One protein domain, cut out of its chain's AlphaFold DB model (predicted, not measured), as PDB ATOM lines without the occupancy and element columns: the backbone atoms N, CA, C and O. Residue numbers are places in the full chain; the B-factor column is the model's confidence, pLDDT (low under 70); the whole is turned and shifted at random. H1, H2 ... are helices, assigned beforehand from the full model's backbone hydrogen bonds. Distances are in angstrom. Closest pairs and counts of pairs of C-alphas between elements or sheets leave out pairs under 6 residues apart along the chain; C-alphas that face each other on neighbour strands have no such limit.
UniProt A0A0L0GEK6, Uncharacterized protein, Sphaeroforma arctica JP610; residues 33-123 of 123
ATOM      1  N   GLU A  33     -11.457 -10.525  56.528       82.62
ATOM      2  CA  GLU A  33     -10.700 -10.641  57.775       82.62
ATOM      3  C   GLU A  33      -9.798 -11.874  57.799       82.62
ATOM      4  O   GLU A  33      -8.633 -11.742  58.156       82.62
ATOM      5  N   LYS A  34     -10.272 -13.036  57.326       82.06
ATOM      6  CA  LYS A  34      -9.449 -14.251  57.193       82.06
ATOM      7  C   LYS A  34      -8.251 -14.025  56.271       82.06
ATOM      8  O   LYS A  34      -7.139 -14.411  56.616       82.06
ATOM      9  N   TYR A  35      -8.451 -13.376  55.122       83.44
ATOM     10  CA  TYR A  35      -7.335 -13.067  54.221       83.44
ATOM     11  C   TYR A  35      -6.339 -12.090  54.853       83.44
ATOM     12  O   TYR A  35      -5.126 -12.274  54.738       83.44
ATOM     13  N   LYS A  36      -6.839 -11.059  55.543       83.75
ATOM     14  CA  LYS A  36      -5.983 -10.110  56.260       83.75
ATOM     15  C   LYS A  36      -5.209 -10.782  57.389       83.75
ATOM     16  O   LYS A  36      -4.063 -10.418  57.602       83.75
ATOM     17  N   ASP A  37      -5.805 -11.744  58.081       85.12
ATOM     18  CA  ASP A  37      -5.158 -12.477  59.169       85.12
ATOM     19  C   ASP A  37      -3.964 -13.305  58.668       85.12
ATOM     20  O   ASP A  37      -2.860 -13.197  59.201       85.12
ATOM     21  N   ILE A  38      -4.135 -14.017  57.548       82.31
ATOM     22  CA  ILE A  38      -3.052 -14.769  56.894       82.31
ATOM     23  C   ILE A  38      -1.927 -13.832  56.456       82.31
ATOM     24  O   ILE A  38      -0.758 -14.084  56.736       82.31
ATOM     25  N   LEU A  39      -2.273 -12.731  55.783       82.38
ATOM     26  CA  LEU A  39      -1.279 -11.754  55.348       82.38
ATOM     27  C   LEU A  39      -0.590 -11.094  56.548       82.38
ATOM     28  O   LEU A  39       0.609 -10.856  56.493       82.38
ATOM     29  N   ARG A  40      -1.301 -10.854  57.653       83.69
ATOM     30  CA  ARG A  40      -0.726 -10.295  58.882       83.69
ATOM     31  C   ARG A  40       0.276 -11.253  59.523       83.69
ATOM     32  O   ARG A  40       1.314 -10.784  59.977       83.69
ATOM     33  N   SER A  41       0.006 -12.559  59.500       80.38
ATOM     34  CA  SER A  41       0.930 -13.592  59.999       80.38
ATOM     35  C   SER A  41       2.307 -13.515  59.329       80.38
ATOM     36  O   SER A  41       3.331 -13.754  59.959       80.38
ATOM     37  N   VAL A  42       2.341 -13.084  58.066       75.88
ATOM     38  CA  VAL A  42       3.577 -12.902  57.297       75.88
ATOM     39  C   VAL A  42       3.969 -11.436  57.125       75.88
ATOM     40  O   VAL A  42       4.745 -11.142  56.232       75.88
ATOM     41  N   ASN A  43       3.432 -10.491  57.908       78.44
ATOM     42  CA  ASN A  43       3.671  -9.040  57.749       78.44
ATOM     43  C   ASN A  43       3.426  -8.484  56.323       78.44
ATOM     44  O   ASN A  43       3.990  -7.462  55.910       78.44
ATOM     45  N   GLY A  44       2.545  -9.152  55.586       78.38
ATOM     46  CA  GLY A  44       2.170  -8.859  54.216       78.38
ATOM     47  C   GLY A  44       1.210  -7.675  54.069       78.38
ATOM     48  O   GLY A  44       0.572  -7.224  55.025       78.38
ATOM     49  N   PRO A  45       1.076  -7.141  52.847       80.06
ATOM     50  CA  PRO A  45       0.260  -5.963  52.599       80.06
ATOM     51  C   PRO A  45      -1.247  -6.252  52.663       80.06
ATOM     52  O   PRO A  45      -1.787  -7.021  51.866       80.06
ATOM     53  N   LEU A  46      -1.940  -5.555  53.571       82.75
ATOM     54  CA  LEU A  46      -3.369  -5.741  53.892       82.75
ATOM     55  C   LEU A  46      -4.333  -4.821  53.120       82.75
ATOM     56  O   LEU A  46      -5.541  -4.850  53.363       82.75
ATOM     57  N   GLY A  47      -3.814  -3.954  52.247       78.25
ATOM     58  CA  GLY A  47      -4.616  -2.966  51.518       78.25
ATOM     59  C   GLY A  47      -5.360  -3.555  50.316       78.25
ATOM     60  O   GLY A  47      -4.824  -4.421  49.629       78.25
ATOM     61  N   GLY A  48      -6.557  -3.049  50.021       79.94
ATOM     62  CA  GLY A  48      -7.359  -3.448  48.857       79.94
ATOM     63  C   GLY A  48      -8.631  -4.224  49.210       79.94
ATOM     64  O   GLY A  48      -8.941  -4.452  50.381       79.94
ATOM     65  N   GLY A  49      -9.382  -4.596  48.170       83.00
ATOM     66  CA  GLY A  49     -10.630  -5.352  48.289       83.00
ATOM     67  C   GLY A  49     -10.412  -6.852  48.502       83.00
ATOM     68  O   GLY A  49      -9.282  -7.347  48.494       83.00
ATOM     69  N   ILE A  50     -11.511  -7.597  48.658       81.38
ATOM     70  CA  ILE A  50     -11.479  -9.051  48.895       81.38
ATOM     71  C   ILE A  50     -10.724  -9.809  47.796       81.38
ATOM     72  O   ILE A  50      -9.938 -10.705  48.092       81.38
ATOM     73  N   GLU A  51     -10.887  -9.410  46.534       82.69
ATOM     74  CA  GLU A  51     -10.201 -10.038  45.404       82.69
ATOM     75  C   GLU A  51      -8.693  -9.776  45.417       82.69
ATOM     76  O   GLU A  51      -7.905 -10.680  45.141       82.69
ATOM     77  N   THR A  52      -8.276  -8.562  45.787       84.06
ATOM     78  CA  THR A  52      -6.859  -8.209  45.942       84.06
ATOM     79  C   THR A  52      -6.216  -9.051  47.038       84.06
ATOM     80  O   THR A  52      -5.152  -9.633  46.838       84.06
ATOM     81  N   LEU A  53      -6.888  -9.164  48.183       84.12
ATOM     82  CA  LEU A  53      -6.423  -9.965  49.311       84.12
ATOM     83  C   LEU A  53      -6.358 -11.454  48.956       84.12
ATOM     84  O   LEU A  53      -5.362 -12.112  49.254       84.12
ATOM     85  N   ARG A  54      -7.363 -11.969  48.237       83.75
ATOM     86  CA  ARG A  54      -7.368 -13.344  47.724       83.75
ATOM     87  C   ARG A  54      -6.184 -13.604  46.799       83.75
ATOM     88  O   ARG A  54      -5.475 -14.586  47.005       83.75
ATOM     89  N   LYS A  55      -5.946 -12.731  45.813       84.12
ATOM     90  CA  LYS A  55      -4.801 -12.845  44.894       84.12
ATOM     91  C   LYS A  55      -3.476 -12.855  45.655       84.12
ATOM     92  O   LYS A  55      -2.625 -13.684  45.360       84.12
ATOM     93  N   ARG A  56      -3.326 -12.015  46.682       83.12
ATOM     94  CA  ARG A  56      -2.115 -11.989  47.516       83.12
ATOM     95  C   ARG A  56      -1.935 -13.229  48.379       83.12
ATOM     96  O   ARG A  56      -0.810 -13.681  48.531       83.12
ATOM     97  N   CYS A  57      -3.005 -13.807  48.918       82.69
ATOM     98  CA  CYS A  57      -2.901 -15.083  49.628       82.69
ATOM     99  C   CYS A  57      -2.552 -16.243  48.688       82.69
ATOM    100  O   CYS A  57      -1.774 -17.111  49.071       82.69
ATOM    101  N   LEU A  58      -3.083 -16.255  47.460       83.88
ATOM    102  CA  LEU A  58      -2.670 -17.229  46.443       83.88
ATOM    103  C   LEU A  58      -1.193 -17.049  46.088       83.88
ATOM    104  O   LEU A  58      -0.445 -18.019  46.060       83.88
ATOM    105  N   PHE A  59      -0.765 -15.802  45.909       84.19
ATOM    106  CA  PHE A  59       0.628 -15.460  45.657       84.19
ATOM    107  C   PHE A  59       1.547 -15.867  46.816       84.19
ATOM    108  O   PHE A  59       2.608 -16.431  46.588       84.19
ATOM    109  N   LEU A  60       1.118 -15.669  48.066       84.06
ATOM    110  CA  LEU A  60       1.833 -16.148  49.249       84.06
ATOM    111  C   LEU A  60       1.985 -17.668  49.248       84.06
ATOM    112  O   LEU A  60       3.069 -18.162  49.541       84.06
ATOM    113  N   LYS A  61       0.914 -18.402  48.927       82.69
ATOM    114  CA  LYS A  61       0.937 -19.869  48.857       82.69
ATOM    115  C   LYS A  61       1.955 -20.345  47.819       82.69
ATOM    116  O   LYS A  61       2.713 -21.268  48.099       82.69
ATOM    117  N   ASP A  62       1.993 -19.683  46.665       83.44
ATOM    118  CA  ASP A  62       2.951 -19.960  45.594       83.44
ATOM    119  C   ASP A  62       4.392 -19.695  46.066       83.44
ATOM    120  O   ASP A  62       5.239 -20.584  46.058       83.44
ATOM    121  N   LEU A  63       4.649 -18.519  46.647       82.25
ATOM    122  CA  LEU A  63       5.954 -18.178  47.222       82.25
ATOM    123  C   LEU A  63       6.395 -19.159  48.321       82.25
ATOM    124  O   LEU A  63       7.560 -19.559  48.361       82.25
ATOM    125  N   GLN A  64       5.484 -19.578  49.201       81.31
ATOM    126  CA  GLN A  64       5.768 -20.569  50.243       81.31
ATOM    127  C   GLN A  64       6.105 -21.943  49.661       81.31
ATOM    128  O   GLN A  64       7.043 -22.573  50.148       81.31
ATOM    129  N   ALA A  65       5.419 -22.385  48.601       79.94
ATOM    130  CA  ALA A  65       5.745 -23.636  47.913       79.94
ATOM    131  C   ALA A  65       7.183 -23.631  47.363       79.94
ATOM    132  O   ALA A  65       7.857 -24.660  47.346       79.94
ATOM    133  N   HIS A  66       7.683 -22.452  46.992       75.88
ATOM    134  CA  HIS A  66       9.050 -22.246  46.521       75.88
ATOM    135  C   HIS A  66      10.062 -21.901  47.632       75.88
ATOM    136  O   HIS A  66      11.250 -21.736  47.332       75.88
ATOM    137  N   GLY A  67       9.631 -21.833  48.899       74.94
ATOM    138  CA  GLY A  67      10.470 -21.506  50.058       74.94
ATOM    139  C   GLY A  67      10.866 -20.030  50.163       74.94
ATOM    140  O   GLY A  67      11.845 -19.718  50.823       74.94
ATOM    141  N   ILE A  68      10.137 -19.132  49.502       79.50
ATOM    142  CA  ILE A  68      10.401 -17.681  49.442       79.50
ATOM    143  C   ILE A  68       9.199 -16.866  49.960       79.50
ATOM    144  O   ILE A  68       8.973 -15.724  49.568       79.50
ATOM    145  N   GLY A  69       8.387 -17.455  50.844       76.31
ATOM    146  CA  GLY A  69       7.212 -16.798  51.440       76.31
ATOM    147  C   GLY A  69       7.552 -15.571  52.297       76.31
ATOM    148  O   GLY A  69       6.722 -14.673  52.435       76.31
ATOM    149  N   SER A  70       8.784 -15.505  52.806       76.69
ATOM    150  CA  SER A  70       9.373 -14.389  53.557       76.69
ATOM    151  C   SER A  70       9.368 -13.067  52.776       76.69
ATOM    152  O   SER A  70       9.273 -12.002  53.387       76.69
ATOM    153  N   VAL A  71       9.349 -13.111  51.434       82.19
ATOM    154  CA  VAL A  71       9.294 -11.921  50.559       82.19
ATOM    155  C   VAL A  71       8.124 -11.006  50.908       82.19
ATOM    156  O   VAL A  71       8.278  -9.786  50.951       82.19
ATOM    157  N   LEU A  72       6.951 -11.580  51.197       79.50
ATOM    158  CA  LEU A  72       5.762 -10.791  51.522       79.50
ATOM    159  C   LEU A  72       5.889 -10.037  52.849       79.50
ATOM    160  O   LEU A  72       5.275  -8.980  52.996       79.50
ATOM    161  N   GLY A  73       6.716 -10.543  53.762       79.00
ATOM    162  CA  GLY A  73       6.993  -9.940  55.061       79.00
ATOM    163  C   GLY A  73       8.161  -8.977  55.096       79.00
ATOM    164  O   GLY A  73       8.428  -8.404  56.155       79.00
ATOM    165  N   LEU A  74       8.834  -8.752  53.965       81.25
ATOM    166  CA  LEU A  74       9.963  -7.836  53.903       81.25
ATOM    167  C   LEU A  74       9.562  -6.439  54.388       81.25
ATOM    168  O   LEU A  74       8.510  -5.875  54.041       81.25
ATOM    169  N   LYS A  75      10.440  -5.847  55.197       81.38
ATOM    170  CA  LYS A  75      10.341  -4.429  55.539       81.38
ATOM    171  C   LYS A  75      10.555  -3.608  54.274       81.38
ATOM    172  O   LYS A  75      11.191  -4.048  53.324       81.38
ATOM    173  N   THR A  76      10.014  -2.394  54.254       79.44
ATOM    174  CA  THR A  76      10.117  -1.508  53.085       79.44
ATOM    175  C   THR A  76      11.570  -1.273  52.668       79.44
ATOM    176  O   THR A  76      11.852  -1.194  51.479       79.44
ATOM    177  N   GLU A  77      12.488  -1.180  53.629       82.12
ATOM    178  CA  GLU A  77      13.916  -0.979  53.375       82.12
ATOM    179  C   GLU A  77      14.567  -2.206  52.731       82.12
ATOM    180  O   GLU A  77      15.212  -2.068  51.693       82.12
ATOM    181  N   ASP A  78      14.343  -3.403  53.280       82.25
ATOM    182  CA  ASP A  78      14.862  -4.656  52.714       82.25
ATOM    183  C   ASP A  78      14.263  -4.937  51.335       82.25
ATOM    184  O   ASP A  78      14.981  -5.271  50.395       82.25
ATOM    185  N   ALA A  79      12.959  -4.694  51.174       81.19
ATOM    186  CA  ALA A  79      12.287  -4.782  49.886       81.19
ATOM    187  C   ALA A  79      12.909  -3.817  48.865       81.19
ATOM    188  O   ALA A  79      13.153  -4.215  47.735       81.19
ATOM    189  N   ARG A  80      13.233  -2.571  49.238       81.44
ATOM    190  CA  ARG A  80      13.919  -1.627  48.332       81.44
ATOM    191  C   ARG A  80      15.337  -2.067  47.988       81.44
ATOM    192  O   ARG A  80      15.720  -1.956  46.828       81.44
ATOM    193  N   LYS A  81      16.105  -2.570  48.960       83.38
ATOM    194  CA  LYS A  81      17.456  -3.099  48.713       83.38
ATOM    195  C   LYS A  81      17.415  -4.256  47.717       83.38
ATOM    196  O   LYS A  81      18.152  -4.228  46.740       83.38
ATOM    197  N   LEU A  82      16.504  -5.206  47.920       80.50
ATOM    198  CA  LEU A  82      16.294  -6.335  47.011       80.50
ATOM    199  C   LEU A  82      15.789  -5.885  45.639       80.50
ATOM    200  O   LEU A  82      16.225  -6.415  44.626       80.50
ATOM    201  N   CYS A  83      14.919  -4.875  45.591       84.19
ATOM    202  CA  CYS A  83      14.470  -4.261  44.345       84.19
ATOM    203  C   CYS A  83      15.653  -3.707  43.543       84.19
ATOM    204  O   CYS A  83      15.775  -4.016  42.366       84.19
ATOM    205  N   ASN A  84      16.551  -2.958  44.193       82.75
ATOM    206  CA  ASN A  84      17.763  -2.431  43.559       82.75
ATOM    207  C   ASN A  84      18.723  -3.547  43.124       82.75
ATOM    208  O   ASN A  84      19.300  -3.461  42.050       82.75
ATOM    209  N   GLN A  85      18.891  -4.598  43.931       81.62
ATOM    210  CA  GLN A  85      19.744  -5.738  43.570       81.62
ATOM    211  C   GLN A  85      19.207  -6.530  42.372       81.62
ATOM    212  O   GLN A  85      19.990  -7.083  41.610       81.62
ATOM    213  N   LEU A  86      17.885  -6.578  42.213       78.56
ATOM    214  CA  LEU A  86      17.209  -7.235  41.094       78.56
ATOM    215  C   LEU A  86      16.977  -6.295  39.897       78.56
ATOM    216  O   LEU A  86      16.277  -6.689  38.967       78.56
ATOM    217  N   ASP A  87      17.510  -5.068  39.939       79.25
ATOM    218  CA  ASP A  87      17.292  -4.009  38.940       79.25
ATOM    219  C   ASP A  87      15.799  -3.768  38.624       79.25
ATOM    220  O   ASP A  87      15.366  -3.530  37.499       79.25
ATOM    221  N   LEU A  88      14.952  -3.879  39.649       79.94
ATOM    222  CA  LEU A  88      13.511  -3.703  39.525       79.94
ATOM    223  C   LEU A  88      13.138  -2.243  39.779       79.94
ATOM    224  O   LEU A  88      13.627  -1.599  40.706       79.94
ATOM    225  N   SER A  89      12.181  -1.735  39.000       77.19
ATOM    226  CA  SER A  89      11.631  -0.395  39.217       77.19
ATOM    227  C   SER A  89      11.072  -0.246  40.636       77.19
ATOM    228  O   SER A  89      10.318  -1.097  41.118       77.19
ATOM    229  N   LEU A  90      11.400   0.871  41.281       77.62
ATOM    230  CA  LEU A  90      10.874   1.231  42.594       77.62
ATOM    231  C   LEU A  90       9.404   1.667  42.482       77.62
ATOM    232  O   LEU A  90       8.942   2.130  41.441       77.62
ATOM    233  N   GLY A  91       8.650   1.493  43.563       76.19
ATOM    234  CA  GLY A  91       7.230   1.829  43.620       76.19
ATOM    235  C   GLY A  91       6.691   1.720  45.040       76.19
ATOM    236  O   GLY A  91       7.447   1.793  46.016       76.19
ATOM    237  N   SER A  92       5.383   1.510  45.175       78.81
ATOM    238  CA  SER A  92       4.780   1.254  46.490       78.81
ATOM    239  C   SER A  92       5.361  -0.022  47.112       78.81
ATOM    240  O   SER A  92       5.661  -0.969  46.389       78.81
ATOM    241  N   LYS A  93       5.460  -0.107  48.453       77.50
ATOM    242  CA  LYS A  93       5.973  -1.306  49.168       77.50
ATOM    243  C   LYS A  93       5.379  -2.599  48.600       77.50
ATOM    244  O   LYS A  93       6.088  -3.557  48.327       77.50
ATOM    245  N   VAL A  94       4.063  -2.585  48.420       78.62
ATOM    246  CA  VAL A  94       3.280  -3.690  47.872       78.62
ATOM    247  C   VAL A  94       3.763  -4.092  46.481       78.62
ATOM    248  O   VAL A  94       4.026  -5.262  46.246       78.62
ATOM    249  N   GLU A  95       3.907  -3.129  45.572       81.69
ATOM    250  CA  GLU A  95       4.336  -3.392  44.200       81.69
ATOM    251  C   GLU A  95       5.757  -3.935  44.140       81.69
ATOM    252  O   GLU A  95       6.024  -4.851  43.369       81.69
ATOM    253  N   VAL A  96       6.653  -3.389  44.965       83.31
ATOM    254  CA  VAL A  96       8.039  -3.850  45.066       83.31
ATOM    255  C   VAL A  96       8.074  -5.310  45.514       83.31
ATOM    256  O   VAL A  96       8.694  -6.142  44.863       83.31
ATOM    257  N   VAL A  97       7.341  -5.644  46.574       82.19
ATOM    258  CA  VAL A  97       7.248  -7.008  47.109       82.19
ATOM    259  C   VAL A  97       6.606  -7.977  46.107       82.19
ATOM    260  O   VAL A  97       7.101  -9.088  45.919       82.19
ATOM    261  N   GLU A  98       5.535  -7.564  45.424       83.50
ATOM    262  CA  GLU A  98       4.896  -8.381  44.385       83.50
ATOM    263  C   GLU A  98       5.817  -8.586  43.168       83.50
ATOM    264  O   GLU A  98       5.852  -9.686  42.616       83.50
ATOM    265  N   ARG A  99       6.601  -7.576  42.762       83.88
ATOM    266  CA  ARG A  99       7.598  -7.715  41.684       83.88
ATOM    267  C   ARG A  99       8.727  -8.648  42.082       83.88
ATOM    268  O   ARG A  99       9.004  -9.564  41.321       83.88
ATOM    269  N   ILE A 100       9.316  -8.462  43.265       84.19
ATOM    270  CA  ILE A 100      10.356  -9.358  43.784       84.19
ATOM    271  C   ILE A 100       9.825 -10.787  43.769       84.19
ATOM    272  O   ILE A 100      10.434 -11.648  43.148       84.19
ATOM    273  N   GLY A 101       8.648 -11.032  44.348       84.00
ATOM    274  CA  GLY A 101       8.059 -12.369  44.356       84.00
ATOM    275  C   GLY A 101       7.887 -12.953  42.949       84.00
ATOM    276  O   GLY A 101       8.274 -14.092  42.719       84.00
ATOM    277  N   LYS A 102       7.392 -12.175  41.976       84.19
ATOM    278  CA  LYS A 102       7.234 -12.635  40.583       84.19
ATOM    279  C   LYS A 102       8.575 -12.938  39.918       84.19
ATOM    280  O   LYS A 102       8.691 -13.943  39.224       84.19
ATOM    281  N   THR A 103       9.579 -12.098  40.148       83.88
ATOM    282  CA  THR A 103      10.944 -12.312  39.657       83.88
ATOM    283  C   THR A 103      11.542 -13.575  40.266       83.88
ATOM    284  O   THR A 103      12.117 -14.383  39.550       83.88
ATOM    285  N   LEU A 104      11.347 -13.807  41.565       80.56
ATOM    286  CA  LEU A 104      11.873 -14.989  42.246       80.56
ATOM    287  C   LEU A 104      11.113 -16.283  41.907       80.56
ATOM    288  O   LEU A 104      11.695 -17.365  41.990       80.56
ATOM    289  N   LEU A 105       9.840 -16.185  41.518       80.81
ATOM    290  CA  LEU A 105       9.057 -17.302  40.980       80.81
ATOM    291  C   LEU A 105       9.435 -17.633  39.531       80.81
ATOM    292  O   LEU A 105       9.278 -18.775  39.105       80.81
ATOM    293  N   ASN A 106       9.954 -16.664  38.772       82.12
ATOM    294  CA  ASN A 106      10.347 -16.878  37.387       82.12
ATOM    295  C   ASN A 106      11.664 -17.679  37.313       82.12
ATOM    296  O   ASN A 106      12.704 -17.161  37.724       82.12
ATOM    297  N   PRO A 107      11.670 -18.906  36.754       73.44
ATOM    298  CA  PRO A 107      12.846 -19.779  36.730       73.44
ATOM    299  C   PRO A 107      14.071 -19.154  36.046       73.44
ATOM    300  O   PRO A 107      15.193 -19.388  36.494       73.44
ATOM    301  N   SER A 108      13.877 -18.314  35.024       76.88
ATOM    302  CA  SER A 108      14.976 -17.645  34.314       76.88
ATOM    303  C   SER A 108      15.697 -16.630  35.200       76.88
ATOM    304  O   SER A 108      16.921 -16.644  35.308       76.88
ATOM    305  N   ALA A 109      14.937 -15.793  35.909       72.12
ATOM    306  CA  ALA A 109      15.504 -14.871  36.886       72.12
ATOM    307  C   ALA A 109      16.045 -15.622  38.111       72.12
ATOM    308  O   ALA A 109      16.998 -15.165  38.740       72.12
ATOM    309  N   ARG A 110      15.487 -16.801  38.413       70.25
ATOM    310  CA  ARG A 110      15.919 -17.672  39.507       70.25
ATOM    311  C   ARG A 110      17.337 -18.201  39.322       70.25
ATOM    312  O   ARG A 110      18.116 -18.198  40.271       70.25
ATOM    313  N   GLN A 111      17.682 -18.600  38.100       72.00
ATOM    314  CA  GLN A 111      19.042 -19.022  37.759       72.00
ATOM    315  C   GLN A 111      20.040 -17.860  37.796       72.00
ATOM    316  O   GLN A 111      21.166 -18.040  38.248       72.00
ATOM    317  N   GLN A 112      19.622 -16.671  37.363       75.25
ATOM    318  CA  GLN A 112      20.486 -15.489  37.336       75.25
ATOM    319  C   GLN A 112      20.719 -14.888  38.731       75.25
ATOM    320  O   GLN A 112      21.790 -14.359  38.999       75.25
ATOM    321  N   ASN A 113      19.745 -15.014  39.640       74.62
ATOM    322  CA  ASN A 113      19.751 -14.367  40.957       74.62
ATOM    323  C   ASN A 113      19.818 -15.367  42.123       74.62
ATOM    324  O   ASN A 113      19.327 -15.082  43.218       74.62
ATOM    325  N   GLY A 114      20.412 -16.546  41.909       68.94
ATOM    326  CA  GLY A 114      20.423 -17.646  42.883       68.94
ATOM    327  C   GLY A 114      20.895 -17.244  44.287       68.94
ATOM    328  O   GLY A 114      20.301 -17.672  45.273       68.94
ATOM    329  N   ALA A 115      21.882 -16.347  44.392       74.00
ATOM    330  CA  ALA A 115      22.368 -15.823  45.672       74.00
ATOM    331  C   ALA A 115      21.297 -15.033  46.451       74.00
ATOM    332  O   ALA A 115      21.169 -15.187  47.663       74.00
ATOM    333  N   ILE A 116      20.488 -14.230  45.752       74.38
ATOM    334  CA  ILE A 116      19.404 -13.436  46.348       74.38
ATOM    335  C   ILE A 116      18.290 -14.360  46.852       74.38
ATOM    336  O   ILE A 116      17.718 -14.139  47.915       74.38
ATOM    337  N   ILE A 117      18.007 -15.436  46.118       71.94
ATOM    338  CA  ILE A 117      16.980 -16.418  46.491       71.94
ATOM    339  C   ILE A 117      17.388 -17.218  47.712       71.94
ATOM    340  O   ILE A 117      16.545 -17.450  48.577       71.94
ATOM    341  N   SER A 118      18.658 -17.610  47.801       72.62
ATOM    342  CA  SER A 118      19.194 -18.241  49.006       72.62
ATOM    343  C   SER A 118      19.079 -17.305  50.208       72.62
ATOM    344  O   SER A 118      18.518 -17.707  51.221       72.62
ATOM    345  N   ALA A 119      19.467 -16.032  50.064       71.94
ATOM    346  CA  ALA A 119      19.332 -15.033  51.131       71.94
ATOM    347  C   ALA A 119      17.877 -14.840  51.598       71.94
ATOM    348  O   ALA A 119      17.618 -14.693  52.787       71.94
ATOM    349  N   VAL A 120      16.915 -14.866  50.674       72.31
ATOM    350  CA  VAL A 120      15.484 -14.766  50.997       72.31
ATOM    351  C   VAL A 120      14.949 -16.048  51.648       72.31
ATOM    352  O   VAL A 120      14.039 -15.976  52.471       72.31
ATOM    353  N   ARG A 121      15.483 -17.216  51.281       67.12
ATOM    354  CA  ARG A 121      15.076 -18.522  51.822       67.12
ATOM    355  C   ARG A 121      15.594 -18.765  53.240       67.12
ATOM    356  O   ARG A 121      14.933 -19.469  53.997       67.12
ATOM    357  N   GLU A 122      16.769 -18.235  53.565       60.41
ATOM    358  CA  GLU A 122      17.401 -18.368  54.886       60.41
ATOM    359  C   GLU A 122      16.973 -17.283  55.890       60.41
ATOM    360  O   GLU A 122      17.263 -17.417  57.079       60.41
ATOM    361  N   GLY A 123      16.299 -16.224  55.421       53.19
ATOM    362  CA  GLY A 123      15.843 -15.077  56.221       53.19
ATOM    363  C   GLY A 123      14.434 -15.178  56.795       53.19
ATOM    364  O   GLY A 123      13.589 -15.918  56.241       53.19
TER     365      GLY A 123
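Overview. This is residues 33 to 123 of the 123 residues of an uncharacterized protein of Sphaeroforma arctica JP610 (UniProt A0A0L0GEK6). The longest helix, H2, runs from one end of the domain, where H1 packs on its residues 50 to 57, into the middle, where the short H3 and the longer H5 lie. H4 packs on H5, while H6 and H7 make a corner at the other end of the domain, away from H1. The printed part has 91 residues with seven named helices, H1 to H7 in order along the chain, and no named strand; its class is all helix. It is compact, with a radius of gyration of the C-alphas of 12.4 A and spans of 37 by 26 by 21 A.

Along the chain. H2, residues 50 to 65, is 22.6 A long and begins at C-alpha 50 at (-11.479, -9.051, 48.895). Before it comes H1, residues 33 to 41, 12.2 A, beginning at C-alpha 33 at (-10.700, -10.641, 57.775). After it come H3, residues 69 to 73, H4, residues 76 to 85, 14.2 A, and H5, residues 93 to 105, 18.2 A. H6, residues 107 to 112, and H7, residues 114 to 122, 12.4 A, follow, and C-alpha 122 is at (17.401, -18.368, 54.886).

Arrangement. H2 touches H1 with residues 50 to 57 alone, the closest C-alphas being those of Tyr 35 and Leu 53, 5.9 A apart. These two helices run the same way at a steep tilt of 38 degrees, only just past shallow. With residues 60 to 64 alone H2 touches H3, closest at the C-alphas of Leu 63 and Gly 69, 4.6 A apart. H3 touches H5, whose residues 97 to 101 alone take part; the closest C-alphas, of Leu 72 and Val 97, are 6.0 A apart. H4 and H5 touch and run the same way at a steep tilt of 44 degrees, with the C-alphas of Thr 76 and Lys 93 closest at 5.7 A. H5 and H6 only just touch, with 3 pairs of C-alphas within 8 A, and only at the corner by their link; the closest are Leu 104 and Arg 110, 5.6 A, and the helices are about perpendicular at 86 degrees. H3 and H7 only just touch, with 3 pairs of C-alphas within 8 A, the closest those of Ser 70 and Val 120 at 6.6 A. H1 is apart from H4, H5, H6 and H7. Every O i to N i+4 pair is within hydrogen-bond range in H1, H2, H4, H5, H6 and H7; H3 has 0 of 1, with 2 of 2 O i to N i+3 pairs within range.

Size, cuts and confidence. The two C-alphas farthest apart, of Glu 33 and Gln 112, are 37.6 A apart. The printed part has no cut and no long link. The mean pLDDT of the printed part is 79.3, and residues 114 and 121 to 123 are under 70.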